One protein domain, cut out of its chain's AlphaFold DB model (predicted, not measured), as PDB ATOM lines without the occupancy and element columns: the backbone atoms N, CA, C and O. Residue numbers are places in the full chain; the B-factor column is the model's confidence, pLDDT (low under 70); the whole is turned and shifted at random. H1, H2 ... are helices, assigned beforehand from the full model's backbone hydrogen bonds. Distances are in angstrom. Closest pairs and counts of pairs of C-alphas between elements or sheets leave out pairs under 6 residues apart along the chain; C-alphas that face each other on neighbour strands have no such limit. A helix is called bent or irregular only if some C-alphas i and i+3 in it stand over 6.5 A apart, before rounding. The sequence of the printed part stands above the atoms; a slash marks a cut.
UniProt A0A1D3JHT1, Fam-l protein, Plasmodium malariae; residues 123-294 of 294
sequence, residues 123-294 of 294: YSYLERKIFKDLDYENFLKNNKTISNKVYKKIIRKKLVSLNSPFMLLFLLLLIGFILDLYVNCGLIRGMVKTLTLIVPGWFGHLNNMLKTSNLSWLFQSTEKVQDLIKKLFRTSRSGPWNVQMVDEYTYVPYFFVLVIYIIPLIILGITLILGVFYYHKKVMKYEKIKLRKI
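This is residues 123 to 294 of the 294 residues of the protein "Fam-l protein" of Plasmodium malariae (UniProt A0A1D3JHT1). Two long bent helices, H2 and H8, run opposite ways and make the length of a rod, with a head of short helices at one end and H1 slanting between them at the other. In the head, H3, H4 and H5 pack on H8a, the first arm of H8, while H6 meets the end of H2b and H7 packs on H6; the long helices come together near the head, and toward the other end a gap lies between H2a and H8b. The printed part has 172 residues with eight named helices, H1 to H8 in order, and no named strand; its class is all helix. The whole is extended, with a radius of gyration of the C-alphas of 24.4 A and spans of 73 by 35 by 32 A.

H1, residues 125 to 142, begins with C-alpha 125 at (8.181, 51.798, -28.624) and is 25.8 A long. H2, residues 148 to 183, was assigned as one helix by its hydrogen bonds but is bent: C-alphas 162 and 165 are 7.4 A apart. Its arms are H2a, residues 148 to 162, 21.3 A long, and H2b, residues 165 to 183, 25.4 A long, at a steep tilt of 59 degrees. H3 is residues 187 to 198, 16.7 A; H4 is residues 202 to 212, 15.4 A; H5 is residues 216 to 219; H6 is residues 223 to 233, 15.3 A; H7 is residues 243 to 248. H8, residues 251 to 291, is likewise one helix by its hydrogen bonds but bent, with C-alphas 260 and 263 6.7 A apart. H8a, residues 251 to 260, is 14.4 A long and begins with C-alpha 251 at (41.079, 25.983, -13.693). H8b, residues 263 to 291, is 42.4 A long and ends with C-alpha 291 at (1.101, 68.267, -15.513); the two arms stand at a shallow tilt of 27 degrees.

H8 is the hub, touching five other helices. H1 touches H8b with residues 127 to 134 alone, at a steep tilt of 59 degrees; the closest C-alphas, of Phe 131 and Tyr 286, are 6.6 A apart. H1 and H2a are close but not clearly touching, with the C-alphas of Leu 140 and Tyr 151 closest at 6.8 A. H2a and H8b are apart. H2b touches H8b with residues 166 to 173 alone, at a shallow tilt of 16 degrees, opposite ways; the C-alphas of Phe 170 and Leu 265 are closest at 7.3 A. H2b also touches H3, closest at the C-alphas of Gly 176 and Leu 187, 6.5 A. H2b and H6 touch only at their ends, where the C-alphas of Leu 181 and Leu 232 are closest at 4.8 A. H4 touches H8a and is about perpendicular to it at 85 degrees, with the C-alphas of Asn 207 and Val 252 closest at 5.4 A. H5 touches H8a, closest at the C-alphas of Phe 219 and Tyr 251, 5.4 A. H3 and H8a only just touch, with 3 pairs of C-alphas within 8 A; the closest are those of Ile 188 and Phe 256, 6.6 A. H6 and H7 touch at a steep tilt of 46 degrees, with the C-alphas of Lys 230 and Val 246 closest at 6.9 A. The helix packing is mostly crossed. Every O i to N i+4 pair is within hydrogen-bond range in H1, H2a, H2b, H3, H4, H6, H7, H8a and H8b, while H5 is too short for such a pair.

The two C-alphas farthest apart, those of Arg 237 and Ile 294, are 75.2 A apart. The printed part has no cut and no long link; the link from H6 to H7, 9 residues, is short, and the others are tight. Residues 197 to 202 stand free. The mean pLDDT of the printed part is 74.6, and 52 residues are under 70, among them residues 154 to 164 and 221 to 248.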
ATOM      1  N   TYR A 123       7.701  59.142 -29.726       71.50
ATOM      2  CA  TYR A 123       8.218  58.355 -28.600       71.50
ATOM      3  C   TYR A 123       8.738  56.999 -29.077       71.50
ATOM      4  O   TYR A 123       8.199  56.423 -30.024       71.50
ATOM      5  N   SER A 124       9.741  56.461 -28.382       79.19
ATOM      6  CA  SER A 124      10.192  55.082 -28.614       79.19
ATOM      7  C   SER A 124       9.083  54.067 -28.294       79.19
ATOM      8  O   SER A 124       8.166  54.350 -27.517       79.19
ATOM      9  N   TYR A 125       9.164  52.862 -28.868       80.75
ATOM     10  CA  TYR A 125       8.181  51.798 -28.624       80.75
ATOM     11  C   TYR A 125       8.029  51.474 -27.126       80.75
ATOM     12  O   TYR A 125       6.910  51.390 -26.618       80.75
ATOM     13  N   LEU A 126       9.151  51.374 -26.401       77.00
ATOM     14  CA  LEU A 126       9.164  51.109 -24.960       77.00
ATOM     15  C   LEU A 126       8.526  52.247 -24.156       77.00
ATOM     16  O   LEU A 126       7.728  51.987 -23.260       77.00
ATOM     17  N   GLU A 127       8.812  53.504 -24.503       79.31
ATOM     18  CA  GLU A 127       8.154  54.656 -23.874       79.31
ATOM     19  C   GLU A 127       6.645  54.641 -24.112       79.31
ATOM     20  O   GLU A 127       5.887  54.827 -23.165       79.31
ATOM     21  N   ARG A 128       6.196  54.370 -25.345       80.44
ATOM     22  CA  ARG A 128       4.763  54.245 -25.657       80.44
ATOM     23  C   ARG A 128       4.105  53.140 -24.838       80.44
ATOM     24  O   ARG A 128       3.003  53.347 -24.342       80.44
ATOM     25  N   LYS A 129       4.766  51.988 -24.689       81.88
ATOM     26  CA  LYS A 129       4.264  50.871 -23.877       81.88
ATOM     27  C   LYS A 129       4.114  51.281 -22.406       81.88
ATOM     28  O   LYS A 129       3.033  51.123 -21.851       81.88
ATOM     29  N   ILE A 130       5.147  51.898 -21.826       80.06
ATOM     30  CA  ILE A 130       5.128  52.387 -20.437       80.06
ATOM     31  C   ILE A 130       4.049  53.459 -20.238       80.06
ATOM     32  O   ILE A 130       3.305  53.413 -19.266       80.06
ATOM     33  N   PHE A 131       3.911  54.413 -21.159       83.94
ATOM     34  CA  PHE A 131       2.919  55.484 -21.039       83.94
ATOM     35  C   PHE A 131       1.482  54.978 -21.154       83.94
ATOM     36  O   PHE A 131       0.635  55.405 -20.376       83.94
ATOM     37  N   LYS A 132       1.212  54.025 -22.055       81.56
ATOM     38  CA  LYS A 132      -0.088  53.340 -22.122       81.56
ATOM     39  C   LYS A 132      -0.404  52.609 -20.816       81.56
ATOM     40  O   LYS A 132      -1.538  52.654 -20.346       81.56
ATOM     41  N   ASP A 133       0.598  51.959 -20.225       80.12
ATOM     42  CA  ASP A 133       0.443  51.263 -18.950       80.12
ATOM     43  C   ASP A 133       0.120  52.224 -17.796       80.12
ATOM     44  O   ASP A 133      -0.767  51.917 -16.995       80.12
ATOM     45  N   LEU A 134       0.774  53.390 -17.751       81.62
ATOM     46  CA  LEU A 134       0.529  54.447 -16.762       81.62
ATOM     47  C   LEU A 134      -0.822  55.148 -16.960       81.62
ATOM     48  O   LEU A 134      -1.516  55.437 -15.984       81.62
ATOM     49  N   ASP A 135      -1.231  55.395 -18.208       80.56
ATOM     50  CA  ASP A 135      -2.563  55.923 -18.531       80.56
ATOM     51  C   ASP A 135      -3.662  54.981 -18.044       80.56
ATOM     52  O   ASP A 135      -4.632  55.423 -17.429       80.56
ATOM     53  N   TYR A 136      -3.490  53.676 -18.271       77.00
ATOM     54  CA  TYR A 136      -4.423  52.662 -17.794       77.00
ATOM     55  C   TYR A 136      -4.496  52.633 -16.262       77.00
ATOM     56  O   TYR A 136      -5.589  52.574 -15.702       77.00
ATOM     57  N   GLU A 137      -3.359  52.732 -15.568       76.06
ATOM     58  CA  GLU A 137      -3.338  52.808 -14.104       76.06
ATOM     59  C   GLU A 137      -4.066  54.059 -13.582       76.06
ATOM     60  O   GLU A 137      -4.895  53.955 -12.675       76.06
ATOM     61  N   ASN A 138      -3.848  55.225 -14.202       75.56
ATOM     62  CA  ASN A 138      -4.578  56.456 -13.882       75.56
ATOM     63  C   ASN A 138      -6.084  56.332 -14.142       75.56
ATOM     64  O   ASN A 138      -6.887  56.792 -13.330       75.56
ATOM     65  N   PHE A 139      -6.480  55.706 -15.252       78.06
ATOM     66  CA  PHE A 139      -7.883  55.454 -15.578       78.06
ATOM     67  C   PHE A 139      -8.558  54.557 -14.534       78.06
ATOM     68  O   PHE A 139      -9.680  54.835 -14.107       78.06
ATOM     69  N   LEU A 140      -7.873  53.501 -14.088       73.31
ATOM     70  CA  LEU A 140      -8.386  52.628 -13.035       73.31
ATOM     71  C   LEU A 140      -8.490  53.360 -11.691       73.31
ATOM     72  O   LEU A 140      -9.485  53.189 -10.992       73.31
ATOM     73  N   LYS A 141      -7.496  54.185 -11.336       70.81
ATOM     74  CA  LYS A 141      -7.463  54.934 -10.071       70.81
ATOM     75  C   LYS A 141      -8.543  56.019  -9.991       70.81
ATOM     76  O   LYS A 141      -9.082  56.260  -8.914       70.81
ATOM     77  N   ASN A 142      -8.870  56.660 -11.113       70.12
ATOM     78  CA  ASN A 142      -9.857  57.743 -11.168       70.12
ATOM     79  C   ASN A 142     -11.311  57.250 -11.295       70.12
ATOM     80  O   ASN A 142     -12.245  58.029 -11.097       70.12
ATOM     81  N   ASN A 143     -11.533  55.969 -11.603       71.38
ATOM     82  CA  ASN A 143     -12.871  55.395 -11.679       71.38
ATOM     83  C   ASN A 143     -13.422  55.093 -10.278       71.38
ATOM     84  O   ASN A 143     -13.079  54.075  -9.679       71.38
ATOM     85  N   LYS A 144     -14.341  55.937  -9.781       61.97
ATOM     86  CA  LYS A 144     -15.052  55.716  -8.502       61.97
ATOM     87  C   LYS A 144     -15.789  54.369  -8.433       61.97
ATOM     88  O   LYS A 144     -16.028  53.866  -7.342       61.97
ATOM     89  N   THR A 145     -16.144  53.791  -9.578       64.88
ATOM     90  CA  THR A 145     -16.908  52.539  -9.683       64.88
ATOM     91  C   THR A 145     -16.068  51.290  -9.392       64.88
ATOM     92  O   THR A 145     -16.613  50.256  -9.011       64.88
ATOM     93  N   ILE A 146     -14.740  51.346  -9.561       66.94
ATOM     94  CA  ILE A 146     -13.867  50.187  -9.343       66.94
ATOM     95  C   ILE A 146     -13.488  50.133  -7.865       66.94
ATOM     96  O   ILE A 146     -12.773  50.994  -7.358       66.94
ATOM     97  N   SER A 147     -13.931  49.087  -7.163       67.94
ATOM     98  CA  SER A 147     -13.543  48.910  -5.765       67.94
ATOM     99  C   SER A 147     -12.025  48.720  -5.645       67.94
ATOM    100  O   SER A 147     -11.389  48.025  -6.448       67.94
ATOM    101  N   ASN A 148     -11.428  49.294  -4.596       68.12
ATOM    102  CA  ASN A 148      -9.989  49.212  -4.310       68.12
ATOM    103  C   ASN A 148      -9.468  47.753  -4.297       68.12
ATOM    104  O   ASN A 148      -8.315  47.480  -4.629       68.12
ATOM    105  N   LYS A 149     -10.336  46.783  -3.968       74.75
ATOM    106  CA  LYS A 149     -10.024  45.344  -3.989       74.75
ATOM    107  C   LYS A 149      -9.773  44.827  -5.411       74.75
ATOM    108  O   LYS A 149      -8.813  44.089  -5.627       74.75
ATOM    109  N   VAL A 150     -10.601  45.230  -6.378       72.75
ATOM    110  CA  VAL A 150     -10.460  44.845  -7.793       72.75
ATOM    111  C   VAL A 150      -9.236  45.526  -8.407       72.75
ATOM    112  O   VAL A 150      -8.423  44.855  -9.040       72.75
ATOM    113  N   TYR A 151      -9.035  46.815  -8.122       69.00
ATOM    114  CA  TYR A 151      -7.838  47.568  -8.512       69.00
ATOM    115  C   TYR A 151      -6.540  46.880  -8.053       69.00
ATOM    116  O   TYR A 151      -5.676  46.554  -8.873       69.00
ATOM    117  N   LYS A 152      -6.430  46.557  -6.755       69.38
ATOM    118  CA  LYS A 152      -5.266  45.845  -6.199       69.38
ATOM    119  C   LYS A 152      -5.056  44.476  -6.852       69.38
ATOM    120  O   LYS A 152      -3.910  44.074  -7.049       69.38
ATOM    121  N   LYS A 153      -6.129  43.760  -7.208       75.06
ATOM    122  CA  LYS A 153      -6.051  42.459  -7.897       75.06
ATOM    123  C   LYS A 153      -5.484  42.604  -9.315       75.06
ATOM    124  O   LYS A 153      -4.620  41.818  -9.696       75.06
ATOM    125  N   ILE A 154      -5.919  43.618 -10.064       69.62
ATOM    126  CA  ILE A 154      -5.443  43.895 -11.429       69.62
ATOM    127  C   ILE A 154      -3.961  44.294 -11.417       69.62
ATOM    128  O   ILE A 154      -3.175  43.733 -12.179       69.62
ATOM    129  N   ILE A 155      -3.555  45.193 -10.514       67.06
ATOM    130  CA  ILE A 155      -2.152  45.619 -10.398       67.06
ATOM    131  C   ILE A 155      -1.243  44.461  -9.991       67.06
ATOM    132  O   ILE A 155      -0.204  44.260 -10.618       67.06
ATOM    133  N   ARG A 156      -1.640  43.653  -8.998       62.00
ATOM    134  CA  ARG A 156      -0.872  42.459  -8.603       62.00
ATOM    135  C   ARG A 156      -0.702  41.490  -9.772       62.00
ATOM    136  O   ARG A 156       0.404  41.016 -10.004       62.00
ATOM    137  N   LYS A 157      -1.764  41.242 -10.546       64.56
ATOM    138  CA  LYS A 157      -1.711  40.356 -11.719       64.56
ATOM    139  C   LYS A 157      -0.763  40.891 -12.802       64.56
ATOM    140  O   LYS A 157      -0.049  40.113 -13.429       64.56
ATOM    141  N   LYS A 158      -0.709  42.213 -12.988       63.53
ATOM    142  CA  LYS A 158       0.161  42.872 -13.974       63.53
ATOM    143  C   LYS A 158       1.635  42.887 -13.553       63.53
ATOM    144  O   LYS A 158       2.495  42.589 -14.377       63.53
ATOM    145  N   LEU A 159       1.923  43.161 -12.277       52.34
ATOM    146  CA  LEU A 159       3.285  43.144 -11.728       52.34
ATOM    147  C   LEU A 159       3.914  41.744 -11.801       52.34
ATOM    148  O   LEU A 159       5.079  41.610 -12.165       52.34
ATOM    149  N   VAL A 160       3.123  40.701 -11.528       55.56
ATOM    150  CA  VAL A 160       3.560  39.307 -11.698       55.56
ATOM    151  C   VAL A 160       3.888  39.020 -13.166       55.56
ATOM    152  O   VAL A 160       4.922  38.432 -13.445       55.56
ATOM    153  N   SER A 161       3.077  39.495 -14.118       55.97
ATOM    154  CA  SER A 161       3.271  39.219 -15.549       55.97
ATOM    155  C   SER A 161       4.505  39.885 -16.174       55.97
ATOM    156  O   SER A 161       5.067  39.323 -17.109       55.97
ATOM    157  N   LEU A 162       4.920  41.068 -15.709       55.56
ATOM    158  CA  LEU A 162       6.060  41.809 -16.279       55.56
ATOM    159  C   LEU A 162       7.416  41.285 -15.787       55.56
ATOM    160  O   LEU A 162       8.372  41.249 -16.558       55.56
ATOM    161  N   ASN A 163       7.487  40.825 -14.537       57.62
ATOM    162  CA  ASN A 163       8.717  40.288 -13.945       57.62
ATOM    163  C   ASN A 163       8.803  38.753 -14.034       57.62
ATOM    164  O   ASN A 163       9.851  38.182 -13.731       57.62
ATOM    165  N   SER A 164       7.722  38.093 -14.470       62.94
ATOM    166  CA  SER A 164       7.613  36.637 -14.595       62.94
ATOM    167  C   SER A 164       8.767  35.984 -15.369       62.94
ATOM    168  O   SER A 164       9.323  35.033 -14.820       62.94
ATOM    169  N   PRO A 165       9.192  36.454 -16.564       73.50
ATOM    170  CA  PRO A 165      10.230  35.742 -17.313       73.50
ATOM    171  C   PRO A 165      11.613  35.857 -16.660       73.50
ATOM    172  O   PRO A 165      12.349  34.879 -16.620       73.50
ATOM    173  N   PHE A 166      11.956  37.015 -16.086       75.19
ATOM    174  CA  PHE A 166      13.242  37.208 -15.407       75.19
ATOM    175  C   PHE A 166      13.320  36.435 -14.086       75.19
ATOM    176  O   PHE A 166      14.354  35.844 -13.785       75.19
ATOM    177  N   MET A 167      12.226  36.397 -13.316       74.62
ATOM    178  CA  MET A 167      12.157  35.570 -12.107       74.62
ATOM    179  C   MET A 167      12.201  34.078 -12.431       74.62
ATOM    180  O   MET A 167      12.874  33.329 -11.730       74.62
ATOM    181  N   LEU A 168      11.519  33.648 -13.494       81.19
ATOM    182  CA  LEU A 168      11.553  32.260 -13.944       81.19
ATOM    183  C   LEU A 168      12.956  31.863 -14.416       81.19
ATOM    184  O   LEU A 168      13.440  30.806 -14.029       81.19
ATOM    185  N   LEU A 169      13.637  32.729 -15.173       83.94
ATOM    186  CA  LEU A 169      15.021  32.510 -15.597       83.94
ATOM    187  C   LEU A 169      15.973  32.407 -14.396       83.94
ATOM    188  O   LEU A 169      16.806  31.505 -14.350       83.94
ATOM    189  N   PHE A 170      15.825  33.292 -13.407       82.19
ATOM    190  CA  PHE A 170      16.597  33.234 -12.166       82.19
ATOM    191  C   PHE A 170      16.372  31.916 -11.417       82.19
ATOM    192  O   PHE A 170      17.327  31.273 -10.983       82.19
ATOM    193  N   LEU A 171      15.112  31.486 -11.303       84.12
ATOM    194  CA  LEU A 171      14.758  30.222 -10.669       84.12
ATOM    195  C   LEU A 171      15.376  29.032 -11.417       84.12
ATOM    196  O   LEU A 171      15.924  28.137 -10.781       84.12
ATOM    197  N   LEU A 172      15.339  29.042 -12.751       87.62
ATOM    198  CA  LEU A 172      15.928  27.995 -13.587       87.62
ATOM    199  C   LEU A 172      17.451  27.904 -13.394       87.62
ATOM    200  O   LEU A 172      17.981  26.806 -13.245       87.62
ATOM    201  N   LEU A 173      18.137  29.052 -13.337       86.19
ATOM    202  CA  LEU A 173      19.574  29.141 -13.048       86.19
ATOM    203  C   LEU A 173      19.910  28.555 -11.670       86.19
ATOM    204  O   LEU A 173      20.853  27.773 -11.554       86.19
ATOM    205  N   LEU A 174      19.120  28.875 -10.640       84.38
ATOM    206  CA  LEU A 174      19.303  28.323  -9.294       84.38
ATOM    207  C   LEU A 174      19.042  26.815  -9.240       84.38
ATOM    208  O   LEU A 174      19.822  26.087  -8.632       84.38
ATOM    209  N   ILE A 175      17.974  26.338  -9.882       84.88
ATOM    210  CA  ILE A 175      17.657  24.907  -9.954       84.88
ATOM    211  C   ILE A 175      18.782  24.159 -10.674       84.88
ATOM    212  O   ILE A 175      19.248  23.140 -10.170       84.88
ATOM    213  N   GLY A 176      19.262  24.683 -11.805       84.50
ATOM    214  CA  GLY A 176      20.390  24.110 -12.536       84.50
ATOM    215  C   GLY A 176      21.649  24.025 -11.674       84.50
ATOM    216  O   GLY A 176      22.297  22.984 -11.644       84.50
ATOM    217  N   PHE A 177      21.951  25.085 -10.921       83.12
ATOM    218  CA  PHE A 177      23.097  25.114 -10.015       83.12
ATOM    219  C   PHE A 177      22.971  24.091  -8.874       83.12
ATOM    220  O   PHE A 177      23.928  23.387  -8.558       83.12
ATOM    221  N   ILE A 178      21.782  23.956  -8.280       80.94
ATOM    222  CA  ILE A 178      21.503  22.961  -7.232       80.94
ATOM    223  C   ILE A 178      21.613  21.532  -7.785       80.94
ATOM    224  O   ILE A 178      22.151  20.656  -7.110       80.94
ATOM    225  N   LEU A 179      21.135  21.285  -9.008       82.12
ATOM    226  CA  LEU A 179      21.240  19.981  -9.667       82.12
ATOM    227  C   LEU A 179      22.696  19.574  -9.915       82.12
ATOM    228  O   LEU A 179      23.042  18.413  -9.678       82.12
ATOM    229  N   ASP A 180      23.547  20.513 -10.339       76.81
ATOM    230  CA  ASP A 180      24.987  20.271 -10.460       76.81
ATOM    231  C   ASP A 180      25.649  20.052  -9.087       76.81
ATOM    232  O   ASP A 180      26.509  19.186  -8.971       76.81
ATOM    233  N   LEU A 181      25.216  20.748  -8.027       71.38
ATOM    234  CA  LEU A 181      25.778  20.594  -6.675       71.38
ATOM    235  C   LEU A 181      25.416  19.282  -5.967       71.38
ATOM    236  O   LEU A 181      26.248  18.736  -5.243       71.38
ATOM    237  N   TYR A 182      24.166  18.828  -6.084       68.94
ATOM    238  CA  TYR A 182      23.628  17.763  -5.225       68.94
ATOM    239  C   TYR A 182      23.270  16.480  -5.972       68.94
ATOM    240  O   TYR A 182      23.384  15.395  -5.404       68.94
ATOM    241  N   VAL A 183      22.815  16.585  -7.223       65.44
ATOM    242  CA  VAL A 183      22.252  15.451  -7.980       65.44
ATOM    243  C   VAL A 183      23.245  14.921  -9.018       65.44
ATOM    244  O   VAL A 183      23.076  13.822  -9.537       65.44
ATOM    245  N   ASN A 184      24.327  15.659  -9.287       63.97
ATOM    246  CA  ASN A 184      25.347  15.327 -10.286       63.97
ATOM    247  C   ASN A 184      24.773  15.144 -11.695       63.97
ATOM    248  O   ASN A 184      25.365  14.449 -12.513       63.97
ATOM    249  N   CYS A 185      23.618  15.730 -11.994       67.62
ATOM    250  CA  CYS A 185      22.957  15.640 -13.299       67.62
ATOM    251  C   CYS A 185      22.671  17.033 -13.869       67.62
ATOM    252  O   CYS A 185      21.683  17.214 -14.576       67.62
ATOM    253  N   GLY A 186      23.483  18.033 -13.529       75.69
ATOM    254  CA  GLY A 186      23.264  19.387 -14.013       75.69
ATOM    255  C   GLY A 186      23.941  19.684 -15.356       75.69
ATOM    256  O   GLY A 186      24.442  18.805 -16.070       75.69
ATOM    257  N   LEU A 187      23.879  20.964 -15.715       82.31
ATOM    258  CA  LEU A 187      24.263  21.500 -17.018       82.31
ATOM    259  C   LEU A 187      25.757  21.326 -17.283       82.31
ATOM    260  O   LEU A 187      26.129  20.917 -18.384       82.31
ATOM    261  N   ILE A 188      26.607  21.575 -16.282       83.75
ATOM    262  CA  ILE A 188      28.064  21.483 -16.440       83.75
ATOM    263  C   ILE A 188      28.457  20.056 -16.811       83.75
ATOM    264  O   ILE A 188      29.218  19.845 -17.757       83.75
ATOM    265  N   ARG A 189      27.915  19.056 -16.107       77.88
ATOM    266  CA  ARG A 189      28.249  17.655 -16.380       77.88
ATOM    267  C   ARG A 189      27.792  17.223 -17.769       77.88
ATOM    268  O   ARG A 189      28.554  16.552 -18.464       77.88
ATOM    269  N   GLY A 190      26.575  17.598 -18.170       82.06
ATOM    270  CA  GLY A 190      26.047  17.300 -19.502       82.06
ATOM    271  C   GLY A 190      26.920  17.890 -20.613       82.06
ATOM    272  O   GLY A 190      27.304  17.181 -21.546       82.06
ATOM    273  N   MET A 191      27.311  19.159 -20.470       83.56
ATOM    274  CA  MET A 191      28.201  19.834 -21.417       83.56
ATOM    275  C   MET A 191      29.590  19.201 -21.460       83.56
ATOM    276  O   MET A 191      30.114  18.933 -22.533       83.56
ATOM    277  N   VAL A 192      30.185  18.896 -20.309       82.50
ATOM    278  CA  VAL A 192      31.526  18.303 -20.272       82.50
ATOM    279  C   VAL A 192      31.521  16.907 -20.880       82.50
ATOM    280  O   VAL A 192      32.385  16.609 -21.699       82.50
ATOM    281  N   LYS A 193      30.528  16.074 -20.545       82.31
ATOM    282  CA  LYS A 193      30.397  14.721 -21.097       82.31
ATOM    283  C   LYS A 193      30.258  14.751 -22.620       82.31
ATOM    284  O   LYS A 193      30.896  13.959 -23.306       82.31
ATOM    285  N   THR A 194      29.448  15.662 -23.151       84.19
ATOM    286  CA  THR A 194      29.292  15.820 -24.605       84.19
ATOM    287  C   THR A 194      30.576  16.328 -25.257       84.19
ATOM    288  O   THR A 194      31.013  15.742 -26.242       84.19
ATOM    289  N   LEU A 195      31.255  17.320 -24.673       84.88
ATOM    290  CA  LEU A 195      32.523  17.821 -25.211       84.88
ATOM    291  C   LEU A 195      33.624  16.751 -25.208       84.88
ATOM    292  O   LEU A 195      34.347  16.624 -26.191       84.88
ATOM    293  N   THR A 196      33.723  15.946 -24.143       83.12
ATOM    294  CA  THR A 196      34.689  14.835 -24.068       83.12
ATOM    295  C   THR A 196      34.439  13.755 -25.114       83.12
ATOM    296  O   THR A 196      35.392  13.108 -25.533       83.12
ATOM    297  N   LEU A 197      33.183  13.559 -25.534       83.94
ATOM    298  CA  LEU A 197      32.846  12.619 -26.605       83.94
ATOM    299  C   LEU A 197      33.240  13.160 -27.984       83.94
ATOM    300  O   LEU A 197      33.617  12.377 -28.847       83.94
ATOM    301  N   ILE A 198      33.149  14.477 -28.191       88.56
ATOM    302  CA  ILE A 198      33.448  15.114 -29.483       88.56
ATOM    303  C   ILE A 198      34.955  15.303 -29.671       88.56
ATOM    304  O   ILE A 198      35.488  14.991 -30.730       88.56
ATOM    305  N   VAL A 199      35.646  15.826 -28.657       87.56
ATOM    306  CA  VAL A 199      37.082  16.120 -28.721       87.56
ATOM    307  C   VAL A 199      37.766  15.450 -27.539       87.56
ATOM    308  O   VAL A 199      37.812  16.040 -26.469       87.56
ATOM    309  N   PRO A 200      38.308  14.233 -27.664       82.44
ATOM    310  CA  PRO A 200      39.057  13.606 -26.578       82.44
ATOM    311  C   PRO A 200      40.270  14.461 -26.166       82.44
ATOM    312  O   PRO A 200      40.922  15.075 -27.003       82.44
ATOM    313  N   GLY A 201      40.583  14.532 -24.868       80.62
ATOM    314  CA  GLY A 201      41.793  15.217 -24.373       80.62
ATOM    315  C   GLY A 201      41.750  16.754 -24.324       80.62
ATOM    316  O   GLY A 201      42.671  17.363 -23.780       80.62
ATOM    317  N   TRP A 202      40.670  17.400 -24.787       84.88
ATOM    318  CA  TRP A 202      40.485  18.865 -24.722       84.88
ATOM    319  C   TRP A 202      40.681  19.462 -23.324       84.88
ATOM    320  O   TRP A 202      41.069  20.619 -23.170       84.88
ATOM    321  N   PHE A 203      40.388  18.661 -22.304       82.25
ATOM    322  CA  PHE A 203      40.336  19.076 -20.917       82.25
ATOM    323  C   PHE A 203      41.683  19.618 -20.417       82.25
ATOM    324  O   PHE A 203      41.745  20.712 -19.853       82.25
ATOM    325  N   GLY A 204      42.774  18.904 -20.708       83.81
ATOM    326  CA  GLY A 204      44.119  19.334 -20.325       83.81
ATOM    327  C   GLY A 204      44.608  20.536 -21.127       83.81
ATOM    328  O   GLY A 204      45.199  21.458 -20.562       83.81
ATOM    329  N   HIS A 205      44.276  20.584 -22.420       87.25
ATOM    330  CA  HIS A 205      44.596  21.730 -23.268       87.25
ATOM    331  C   HIS A 205      43.926  23.009 -22.749       87.25
ATOM    332  O   HIS A 205      44.589  24.030 -22.575       87.25
ATOM    333  N   LEU A 206      42.628  22.950 -22.428       87.44
ATOM    334  CA  LEU A 206      41.901  24.096 -21.886       87.44
ATOM    335  C   LEU A 206      42.460  24.531 -20.529       87.44
ATOM    336  O   LEU A 206      42.613  25.725 -20.292       87.44
ATOM    337  N   ASN A 207      42.797  23.589 -19.647       87.62
ATOM    338  CA  ASN A 207      43.385  23.929 -18.355       87.62
ATOM    339  C   ASN A 207      44.711  24.676 -18.506       87.62
ATOM    340  O   ASN A 207      44.911  25.697 -17.850       87.62
ATOM    341  N   ASN A 208      45.593  24.199 -19.390       88.12
ATOM    342  CA  ASN A 208      46.858  24.870 -19.662       88.12
ATOM    343  C   ASN A 208      46.625  26.262 -20.248       88.12
ATOM    344  O   ASN A 208      47.198  27.215 -19.735       88.12
ATOM    345  N   MET A 209      45.716  26.406 -21.219       89.00
ATOM    346  CA  MET A 209      45.356  27.717 -21.770       89.00
ATOM    347  C   MET A 209      44.830  28.686 -20.703       89.00
ATOM    348  O   MET A 209      45.221  29.852 -20.682       89.00
ATOM    349  N   LEU A 210      43.946  28.228 -19.811       87.94
ATOM    350  CA  LEU A 210      43.400  29.055 -18.729       87.94
ATOM    351  C   LEU A 210      44.478  29.433 -17.709       87.94
ATOM    352  O   LEU A 210      44.478  30.558 -17.213       87.94
ATOM    353  N   LYS A 211      45.410  28.519 -17.422       87.12
ATOM    354  CA  LYS A 211      46.528  28.741 -16.503       87.12
ATOM    355  C   LYS A 211      47.570  29.710 -17.069       87.12
ATOM    356  O   LYS A 211      48.070  30.543 -16.321       87.12
ATOM    357  N   THR A 212      47.896  29.620 -18.359       88.00
ATOM    358  CA  THR A 212      48.874  30.505 -19.024       88.00
ATOM    359  C   THR A 212      48.282  31.845 -19.445       88.00
ATOM    360  O   THR A 212      49.018  32.746 -19.836       88.00
ATOM    361  N   SER A 213      46.959  31.990 -19.405       86.69
ATOM    362  CA  SER A 213      46.282  33.237 -19.746       86.69
ATOM    363  C   SER A 213      46.607  34.352 -18.748       86.69
ATOM    364  O   SER A 213      46.701  34.123 -17.542       86.69
ATOM    365  N   ASN A 214      46.639  35.598 -19.230       85.81
ATOM    366  CA  ASN A 214      46.704  36.802 -18.387       85.81
ATOM    367  C   ASN A 214      45.500  36.926 -17.432       85.81
ATOM    368  O   ASN A 214      45.523  37.708 -16.486       85.81
ATOM    369  N   LEU A 215      44.436  36.163 -17.688       82.06
ATOM    370  CA  LEU A 215      43.234  36.081 -16.863       82.06
ATOM    371  C   LEU A 215      43.237  34.866 -15.926       82.06
ATOM    372  O   LEU A 215      42.210  34.573 -15.321       82.06
ATOM    373  N   SER A 216      44.361  34.160 -15.782       81.12
ATOM    374  CA  SER A 216      44.474  32.985 -14.909       81.12
ATOM    375  C   SER A 216      44.032  33.274 -13.475       81.12
ATOM    376  O   SER A 216      43.384  32.431 -12.858       81.12
ATOM    377  N   TRP A 217      44.279  34.492 -12.987       80.31
ATOM    378  CA  TRP A 217      43.839  34.971 -11.677       80.31
ATOM    379  C   TRP A 217      42.313  34.942 -11.492       80.31
ATOM    380  O   TRP A 217      41.847  34.709 -10.380       80.31
ATOM    381  N   LEU A 218      41.519  35.121 -12.560       75.12
ATOM    382  CA  LEU A 218      40.053  35.024 -12.495       75.12
ATOM    383  C   LEU A 218      39.587  33.595 -12.256       75.12
ATOM    384  O   LEU A 218      38.513  33.389 -11.705       75.12
ATOM    385  N   PHE A 219      40.381  32.623 -12.694       75.88
ATOM    386  CA  PHE A 219      40.082  31.200 -12.588       75.88
ATOM    387  C   PHE A 219      40.844  30.537 -11.431       75.88
ATOM    388  O   PHE A 219      40.677  29.345 -11.170       75.88
ATOM    389  N   GLN A 220      41.665  31.314 -10.719       70.44
ATOM    390  CA  GLN A 220      42.435  30.875  -9.569       70.44
ATOM    391  C   GLN A 220      41.562  30.951  -8.311       70.44
ATOM    392  O   GLN A 220      41.213  32.012  -7.798       70.44
ATOM    393  N   SER A 221      41.159  29.779  -7.834       63.69
ATOM    394  CA  SER A 221      40.205  29.632  -6.738       63.69
ATOM    395  C   SER A 221      40.855  29.783  -5.357       63.69
ATOM    396  O   SER A 221      41.920  29.229  -5.103       63.69
ATOM    397  N   THR A 222      40.142  30.404  -4.413       65.25
ATOM    398  CA  THR A 222      40.443  30.296  -2.971       65.25
ATOM    399  C   THR A 222      40.112  28.891  -2.447       65.25
ATOM    400  O   THR A 222      39.252  28.213  -3.015       65.25
ATOM    401  N   GLU A 223      40.734  28.448  -1.345       65.75
ATOM    402  CA  GLU A 223      40.542  27.094  -0.777       65.75
ATOM    403  C   GLU A 223      39.064  26.723  -0.558       65.75
ATOM    404  O   GLU A 223      38.631  25.605  -0.832       65.75
ATOM    405  N   LYS A 224      38.241  27.686  -0.122       66.50
ATOM    406  CA  LYS A 224      36.803  27.471   0.118       66.50
ATOM    407  C   LYS A 224      36.034  27.166  -1.165       66.50
ATOM    408  O   LYS A 224      35.123  26.341  -1.154       66.50
ATOM    409  N   VAL A 225      36.379  27.839  -2.260       65.81
ATOM    410  CA  VAL A 225      35.736  27.614  -3.558       65.81
ATOM    411  C   VAL A 225      36.256  26.323  -4.192       65.81
ATOM    412  O   VAL A 225      35.470  25.597  -4.797       65.81
ATOM    413  N   GLN A 226      37.517  25.954  -3.938       67.12
ATOM    414  CA  GLN A 226      38.049  24.653  -4.337       67.12
ATOM    415  C   GLN A 226      37.281  23.516  -3.659       67.12
ATOM    416  O   GLN A 226      36.925  22.560  -4.333       67.12
ATOM    417  N   ASP A 227      36.951  23.616  -2.368       69.00
ATOM    418  CA  ASP A 227      36.152  22.589  -1.674       69.00
ATOM    419  C   ASP A 227      34.722  22.469  -2.240       69.00
ATOM    420  O   ASP A 227      34.195  21.363  -2.384       69.00
ATOM    421  N   LEU A 228      34.092  23.591  -2.613       67.31
ATOM    422  CA  LEU A 228      32.779  23.590  -3.276       67.31
ATOM    423  C   LEU A 228      32.835  22.937  -4.658       67.31
ATOM    424  O   LEU A 228      31.981  22.113  -4.978       67.31
ATOM    425  N   ILE A 229      33.855  23.266  -5.447       67.56
ATOM    426  CA  ILE A 229      34.102  22.664  -6.757       67.56
ATOM    427  C   ILE A 229      34.377  21.171  -6.595       67.56
ATOM    428  O   ILE A 229      33.706  20.354  -7.213       67.56
ATOM    429  N   LYS A 230      35.281  20.780  -5.694       69.44
ATOM    430  CA  LYS A 230      35.563  19.370  -5.407       69.44
ATOM    431  C   LYS A 230      34.279  18.627  -5.050       69.44
ATOM    432  O   LYS A 230      34.070  17.541  -5.568       69.44
ATOM    433  N   LYS A 231      33.379  19.197  -4.246       68.12
ATOM    434  CA  LYS A 231      32.063  18.592  -3.968       68.12
ATOM    435  C   LYS A 231      31.182  18.450  -5.206       68.12
ATOM    436  O   LYS A 231      30.603  17.384  -5.373       68.12
ATOM    437  N   LEU A 232      31.135  19.471  -6.065       65.31
ATOM    438  CA  LEU A 232      30.391  19.455  -7.331       65.31
ATOM    439  C   LEU A 232      30.836  18.298  -8.250       65.31
ATOM    440  O   LEU A 232      30.032  17.756  -8.999       65.31
ATOM    441  N   PHE A 233      32.108  17.889  -8.168       63.53
ATOM    442  CA  PHE A 233      32.693  16.870  -9.048       63.53
ATOM    443  C   PHE A 233      33.034  15.520  -8.364       63.53
ATOM    444  O   PHE A 233      33.475  14.597  -9.043       63.53
ATOM    445  N   ARG A 234      32.836  15.347  -7.044       57.31
ATOM    446  CA  ARG A 234      33.368  14.207  -6.239       57.31
ATOM    447  C   ARG A 234      32.605  12.877  -6.299       57.31
ATOM    448  O   ARG A 234      32.962  11.934  -5.598       57.31
ATOM    449  N   THR A 235      31.539  12.768  -7.069       51.47
ATOM    450  CA  THR A 235      30.430  11.838  -6.772       51.47
ATOM    451  C   THR A 235      30.236  10.701  -7.776       51.47
ATOM    452  O   THR A 235      29.185  10.062  -7.798       51.47
ATOM    453  N   SER A 236      31.232  10.345  -8.585       44.81
ATOM    454  CA  SER A 236      31.178   9.059  -9.293       44.81
ATOM    455  C   SER A 236      32.541   8.405  -9.410       44.81
ATOM    456  O   SER A 236      33.426   8.914 -10.081       44.81
ATOM    457  N   ARG A 237      32.639   7.197  -8.841       45.22
ATOM    458  CA  ARG A 237      33.706   6.204  -9.065       45.22
ATOM    459  C   ARG A 237      33.874   5.791 -10.545       45.22
ATOM    460  O   ARG A 237      34.761   5.008 -10.843       45.22
ATOM    461  N   SER A 238      33.023   6.285 -11.447       45.78
ATOM    462  CA  SER A 238      32.967   5.930 -12.874       45.78
ATOM    463  C   SER A 238      32.474   7.082 -13.775       45.78
ATOM    464  O   SER A 238      31.909   6.856 -14.844       45.78
ATOM    465  N   GLY A 239      32.618   8.339 -13.335       48.84
ATOM    466  CA  GLY A 239      32.271   9.516 -14.142       48.84
ATOM    467  C   GLY A 239      33.468  10.036 -14.952       48.84
ATOM    468  O   GLY A 239      34.599   9.760 -14.580       48.84
ATOM    469  N   PRO A 240      33.260  10.865 -15.997       48.50
ATOM    470  CA  PRO A 240      34.352  11.470 -16.783       48.50
ATOM    471  C   PRO A 240      35.255  12.424 -15.972       48.50
ATOM    472  O   PRO A 240      36.240  12.934 -16.488       48.50
ATOM    473  N   TRP A 241      34.908  12.661 -14.706       57.28
ATOM    474  CA  TRP A 241      35.649  13.432 -13.723       57.28
ATOM    475  C   TRP A 241      36.124  12.478 -12.625       57.28
ATOM    476  O   TRP A 241      35.394  12.221 -11.669       57.28
ATOM    477  N   ASN A 242      37.329  11.924 -12.754       54.66
ATOM    478  CA  ASN A 242      37.957  11.241 -11.624       54.66
ATOM    479  C   ASN A 242      38.495  12.294 -10.644       54.66
ATOM    480  O   ASN A 242      38.929  13.364 -11.065       54.66
ATOM    481  N   VAL A 243      38.499  11.987  -9.340       52.94
ATOM    482  CA  VAL A 243      39.015  12.879  -8.273       52.94
ATOM    483  C   VAL A 243      40.407  13.427  -8.625       52.94
ATOM    484  O   VAL A 243      40.686  14.600  -8.401       52.94
ATOM    485  N   GLN A 244      41.220  12.603  -9.285       54.75
ATOM    486  CA  GLN A 244      42.560  12.932  -9.765       54.75
ATOM    487  C   GLN A 244      42.577  14.015 -10.866       54.75
ATOM    488  O   GLN A 244      43.426  14.896 -10.829       54.75
ATOM    489  N   MET A 245      41.599  14.036 -11.784       56.62
ATOM    490  CA  MET A 245      41.498  15.072 -12.829       56.62
ATOM    491  C   MET A 245      41.085  16.440 -12.272       56.62
ATOM    492  O   MET A 245      41.486  17.468 -12.804       56.62
ATOM    493  N   VAL A 246      40.275  16.490 -11.212       58.56
ATOM    494  CA  VAL A 246      39.858  17.770 -10.604       58.56
ATOM    495  C   VAL A 246      41.025  18.440  -9.874       58.56
ATOM    496  O   VAL A 246      41.128  19.666  -9.882       58.56
ATOM    497  N   ASP A 247      41.906  17.642  -9.265       60.97
ATOM    498  CA  ASP A 247      43.116  18.137  -8.605       60.97
ATOM    499  C   ASP A 247      44.214  18.526  -9.615       60.97
ATOM    500  O   ASP A 247      44.934  19.497  -9.387       60.97
ATOM    501  N   GLU A 248      44.303  17.838 -10.757       64.31
ATOM    502  CA  GLU A 248      45.277  18.137 -11.820       64.31
ATOM    503  C   GLU A 248      44.863  19.344 -12.691       64.31
ATOM    504  O   GLU A 248      45.704  20.140 -13.118       64.31
ATOM    505  N   TYR A 249      43.557  19.547 -12.893       70.31
ATOM    506  CA  TYR A 249      43.010  20.563 -13.796       70.31
ATOM    507  C   TYR A 249      42.051  21.524 -13.082       70.31
ATOM    508  O   TYR A 249      40.866  21.622 -13.399       70.31
ATOM    509  N   THR A 250      42.569  22.254 -12.096       72.88
ATOM    510  CA  THR A 250      41.784  23.121 -11.197       72.88
ATOM    511  C   THR A 250      41.094  24.314 -11.873       72.88
ATOM    512  O   THR A 250      40.093  24.809 -11.352       72.88
ATOM    513  N   TYR A 251      41.570  24.764 -13.037       79.31
ATOM    514  CA  TYR A 251      41.079  25.983 -13.693       79.31
ATOM    515  C   TYR A 251      39.796  25.740 -14.501       79.31
ATOM    516  O   TYR A 251      38.910  26.597 -14.549       79.31
ATOM    517  N   VAL A 252      39.661  24.562 -15.113       83.31
ATOM    518  CA  VAL A 252      38.530  24.238 -15.999       83.31
ATOM    519  C   VAL A 252      37.189  24.137 -15.252       83.31
ATOM    520  O   VAL A 252      36.227  24.775 -15.686       83.31
ATOM    521  N   PRO A 253      37.079  23.415 -14.119       78.06
ATOM    522  CA  PRO A 253      35.875  23.406 -13.292       78.06
ATOM    523  C   PRO A 253      35.380  24.806 -12.934       78.06
ATOM    524  O   PRO A 253      34.189  25.104 -13.035       78.06
ATOM    525  N   TYR A 254      36.314  25.673 -12.535       79.12
ATOM    526  CA  TYR A 254      36.012  27.034 -12.122       79.12
ATOM    527  C   TYR A 254      35.510  27.865 -13.302       79.12
ATOM    528  O   TYR A 254      34.503  28.562 -13.181       79.12
ATOM    529  N   PHE A 255      36.168  27.746 -14.457       85.81
ATOM    530  CA  PHE A 255      35.745  28.392 -15.694       85.81
ATOM    531  C   PHE A 255      34.282  28.075 -16.032       85.81
ATOM    532  O   PHE A 255      33.498  28.994 -16.264       85.81
ATOM    533  N   PHE A 256      33.874  26.803 -15.976       85.19
ATOM    534  CA  PHE A 256      32.490  26.424 -16.271       85.19
ATOM    535  C   PHE A 256      31.489  26.976 -15.254       85.19
ATOM    536  O   PHE A 256      30.456  27.506 -15.658       85.19
ATOM    537  N   VAL A 257      31.790  26.913 -13.953       81.88
ATOM    538  CA  VAL A 257      30.917  27.499 -12.918       81.88
ATOM    539  C   VAL A 257      30.761  29.007 -13.129       81.88
ATOM    540  O   VAL A 257      29.649  29.539 -13.048       81.88
ATOM    541  N   LEU A 258      31.857  29.698 -13.446       84.00
ATOM    542  CA  LEU A 258      31.857  31.136 -13.678       84.00
ATOM    543  C   LEU A 258      31.027  31.505 -14.914       84.00
ATOM    544  O   LEU A 258      30.168  32.383 -14.833       84.00
ATOM    545  N   VAL A 259      31.248  30.822 -16.036       87.19
ATOM    546  CA  VAL A 259      30.589  31.128 -17.313       87.19
ATOM    547  C   VAL A 259      29.112  30.737 -17.310       87.19
ATOM    548  O   VAL A 259      28.291  31.489 -17.828       87.19
ATOM    549  N   ILE A 260      28.753  29.592 -16.726       88.06
ATOM    550  CA  ILE A 260      27.382  29.061 -16.799       88.06
ATOM    551  C   ILE A 260      26.474  29.672 -15.731       88.06
ATOM    552  O   ILE A 260      25.291  29.889 -15.993       88.06
ATOM    553  N   TYR A 261      26.996  29.977 -14.541       84.00
ATOM    554  CA  TYR A 261      26.164  30.433 -13.426       84.00
ATOM    555  C   TYR A 261      26.455  31.865 -13.002       84.00
ATOM    556  O   TYR A 261      25.534  32.680 -12.934       84.00
ATOM    557  N   ILE A 262      27.719  32.195 -12.733       82.56
ATOM    558  CA  ILE A 262      28.071  33.487 -12.130       82.56
ATOM    559  C   ILE A 262      27.837  34.644 -13.107       82.56
ATOM    560  O   ILE A 262      27.139  35.598 -12.762       82.56
ATOM    561  N   ILE A 263      28.360  34.554 -14.334       85.06
ATOM    562  CA  ILE A 263      28.196  35.600 -15.353       85.06
ATOM    563  C   ILE A 263      26.707  35.839 -15.669       85.06
ATOM    564  O   ILE A 263      26.274  36.990 -15.565       85.06
ATOM    565  N   PRO A 264      25.886  34.816 -15.989       87.56
ATOM    566  CA  PRO A 264      24.467  35.026 -16.268       87.56
ATOM    567  C   PRO A 264      23.709  35.638 -15.092       87.56
ATOM    568  O   PRO A 264      22.852  36.495 -15.301       87.56
ATOM    569  N   LEU A 265      24.046  35.261 -13.857       83.38
ATOM    570  CA  LEU A 265      23.425  35.820 -12.658       83.38
ATOM    571  C   LEU A 265      23.779  37.305 -12.467       83.38
ATOM    572  O   LEU A 265      22.898  38.105 -12.146       83.38
ATOM    573  N   ILE A 266      25.030  37.695 -12.727       81.06
ATOM    574  CA  ILE A 266      25.463  39.101 -12.699       81.06
ATOM    575  C   ILE A 266      24.756  39.905 -13.795       81.06
ATOM    576  O   ILE A 266      24.183  40.958 -13.508       81.06
ATOM    577  N   ILE A 267      24.743  39.402 -15.035       86.25
ATOM    578  CA  ILE A 267      24.073  40.054 -16.171       86.25
ATOM    579  C   ILE A 267      22.587  40.251 -15.865       86.25
ATOM    580  O   ILE A 267      22.047  41.340 -16.078       86.25
ATOM    581  N   LEU A 268      21.928  39.226 -15.324       83.62
ATOM    582  CA  LEU A 268      20.524  39.291 -14.945       83.62
ATOM    583  C   LEU A 268      20.282  40.359 -13.871       83.62
ATOM    584  O   LEU A 268      19.359  41.164 -14.007       83.62
ATOM    585  N   GLY A 269      21.137  40.416 -12.848       79.00
ATOM    586  CA  GLY A 269      21.073  41.434 -11.800       79.00
ATOM    587  C   GLY A 269      21.212  42.855 -12.351       79.00
ATOM    588  O   GLY A 269      20.353  43.701 -12.099       79.00
ATOM    589  N   ILE A 270      22.239  43.109 -13.166       80.00
ATOM    590  CA  ILE A 270      22.470  44.419 -13.798       80.00
ATOM    591  C   ILE A 270      21.284  44.804 -14.691       80.00
ATOM    592  O   ILE A 270      20.798  45.935 -14.629       80.00
ATOM    593  N   THR A 271      20.770  43.859 -15.479       82.69
ATOM    594  CA  THR A 271      19.627  44.084 -16.376       82.69
ATOM    595  C   THR A 271      18.370  44.469 -15.600       82.69
ATOM    596  O   THR A 271      17.667  45.401 -15.994       82.69
ATOM    597  N   LEU A 272      18.098  43.808 -14.470       79.31
ATOM    598  CA  LEU A 272      16.969  44.149 -13.603       79.31
ATOM    599  C   LEU A 272      17.110  45.557 -13.016       79.31
ATOM    600  O   LEU A 272      16.156  46.336 -13.065       79.31
ATOM    601  N   ILE A 273      18.298  45.910 -12.516       76.56
ATOM    602  CA  ILE A 273      18.571  47.238 -11.945       76.56
ATOM    603  C   ILE A 273      18.380  48.330 -13.008       76.56
ATOM    604  O   ILE A 273      17.665  49.308 -12.775       76.56
ATOM    605  N   LEU A 274      18.956  48.144 -14.200       75.00
ATOM    606  CA  LEU A 274      18.802  49.070 -15.324       75.00
ATOM    607  C   LEU A 274      17.345  49.179 -15.782       75.00
ATOM    608  O   LEU A 274      16.874  50.284 -16.054       75.00
ATOM    609  N   GLY A 275      16.618  48.062 -15.831       77.00
ATOM    610  CA  GLY A 275      15.201  48.030 -16.189       77.00
ATOM    611  C   GLY A 275      14.341  48.856 -15.232       77.00
ATOM    612  O   GLY A 275      13.534  49.675 -15.679       77.00
ATOM    613  N   VAL A 276      14.558  48.710 -13.921       77.44
ATOM    614  CA  VAL A 276      13.862  49.494 -12.886       77.44
ATOM    615  C   VAL A 276      14.210  50.979 -12.994       77.44
ATOM    616  O   VAL A 276      13.312  51.826 -12.999       77.44
ATOM    617  N   PHE A 277      15.496  51.311 -13.134       76.25
ATOM    618  CA  PHE A 277      15.948  52.695 -13.282       76.25
ATOM    619  C   PHE A 277      15.355  53.364 -14.532       76.25
ATOM    620  O   PHE A 277      14.840  54.486 -14.470       76.25
ATOM    621  N   TYR A 278      15.375  52.660 -15.666       79.88
ATOM    622  CA  TYR A 278      14.787  53.127 -16.916       79.88
ATOM    623  C   TYR A 278      13.285  53.372 -16.764       79.88
ATOM    624  O   TYR A 278      12.812  54.457 -17.117       79.88
ATOM    625  N   TYR A 279      12.548  52.402 -16.211       76.62
ATOM    626  CA  TYR A 279      11.110  52.519 -15.977       76.62
ATOM    627  C   TYR A 279      10.795  53.773 -15.158       76.62
ATOM    628  O   TYR A 279      10.006  54.612 -15.595       76.62
ATOM    629  N   HIS A 280      11.492  53.974 -14.038       73.38
ATOM    630  CA  HIS A 280      11.302  55.137 -13.175       73.38
ATOM    631  C   HIS A 280      11.548  56.466 -13.907       73.38
ATOM    632  O   HIS A 280      10.718  57.376 -13.860       73.38
ATOM    633  N   LYS A 281      12.651  56.579 -14.660       76.94
ATOM    634  CA  LYS A 281      12.947  57.781 -15.459       76.94
ATOM    635  C   LYS A 281      11.815  58.100 -16.443       76.94
ATOM    636  O   LYS A 281      11.537  59.273 -16.708       76.94
ATOM    637  N   LYS A 282      11.150  57.078 -16.994       81.94
ATOM    638  CA  LYS A 282       9.998  57.265 -17.886       81.94
ATOM    639  C   LYS A 282       8.726  57.643 -17.134       81.94
ATOM    640  O   LYS A 282       8.037  58.540 -17.612       81.94
ATOM    641  N   VAL A 283       8.454  57.074 -15.959       77.38
ATOM    642  CA  VAL A 283       7.337  57.504 -15.093       77.38
ATOM    643  C   VAL A 283       7.441  59.000 -14.782       77.38
ATOM    644  O   VAL A 283       6.501  59.751 -15.031       77.38
ATOM    645  N   MET A 284       8.625  59.474 -14.388       78.31
ATOM    646  CA  MET A 284       8.862  60.901 -14.136       78.31
ATOM    647  C   MET A 284       8.619  61.779 -15.373       78.31
ATOM    648  O   MET A 284       8.079  62.883 -15.283       78.31
ATOM    649  N   LYS A 285       9.013  61.304 -16.561       80.88
ATOM    650  CA  LYS A 285       8.749  62.001 -17.830       80.88
ATOM    651  C   LYS A 285       7.245  62.067 -18.126       80.88
ATOM    652  O   LYS A 285       6.769  63.113 -18.563       80.88
ATOM    653  N   TYR A 286       6.515  60.982 -17.877       80.88
ATOM    654  CA  TYR A 286       5.063  60.902 -18.033       80.88
ATOM    655  C   TYR A 286       4.340  61.907 -17.124       80.88
ATOM    656  O   TYR A 286       3.510  62.675 -17.608       80.88
ATOM    657  N   GLU A 287       4.703  61.976 -15.841       78.62
ATOM    658  CA  GLU A 287       4.095  62.917 -14.891       78.62
ATOM    659  C   GLU A 287       4.308  64.376 -15.308       78.62
ATOM    660  O   GLU A 287       3.357  65.157 -15.328       78.62
ATOM    661  N   LYS A 288       5.520  64.733 -15.756       79.38
ATOM    662  CA  LYS A 288       5.808  66.073 -16.296       79.38
ATOM    663  C   LYS A 288       4.946  66.418 -17.516       79.38
ATOM    664  O   LYS A 288       4.511  67.558 -17.650       79.38
ATOM    665  N   ILE A 289       4.699  65.456 -18.412       80.06
ATOM    666  CA  ILE A 289       3.837  65.656 -19.592       80.06
ATOM    667  C   ILE A 289       2.378  65.846 -19.168       80.06
ATOM    668  O   ILE A 289       1.707  66.727 -19.699       80.06
ATOM    669  N   LYS A 290       1.902  65.045 -18.210       75.06
ATOM    670  CA  LYS A 290       0.541  65.129 -17.674       75.06
ATOM    671  C   LYS A 290       0.275  66.485 -17.013       75.06
ATOM    672  O   LYS A 290      -0.781  67.063 -17.241       75.06
ATOM    673  N   LEU A 291       1.233  66.999 -16.239       71.56
ATOM    674  CA  LEU A 291       1.101  68.267 -15.513       71.56
ATOM    675  C   LEU A 291       1.064  69.499 -16.425       71.56
ATOM    676  O   LEU A 291       0.343  70.431 -16.120       71.56
ATOM    677  N   ARG A 292       1.783  69.503 -17.556       71.38
ATOM    678  CA  ARG A 292       1.749  70.619 -18.529       71.38
ATOM    679  C   ARG A 292       0.421  70.765 -19.279       71.38
ATOM    680  O   ARG A 292       0.294  71.660 -20.105       71.38
ATOM    681  N   LYS A 293      -0.500  69.820 -19.101       58.09
ATOM    682  CA  LYS A 293      -1.748  69.729 -19.863       58.09
ATOM    683  C   LYS A 293      -2.984  70.118 -19.038       58.09
ATOM    684  O   LYS A 293      -4.072  70.108 -19.603       58.09
ATOM    685  N   ILE A 294      -2.807  70.390 -17.739       48.03
ATOM    686  CA  ILE A 294      -3.801  70.977 -16.822       48.03
ATOM    687  C   ILE A 294      -3.546  72.477 -16.792       48.03
ATOM    688  O   ILE A 294      -4.540  73.223 -16.853       48.03
TER     689      ILE A 294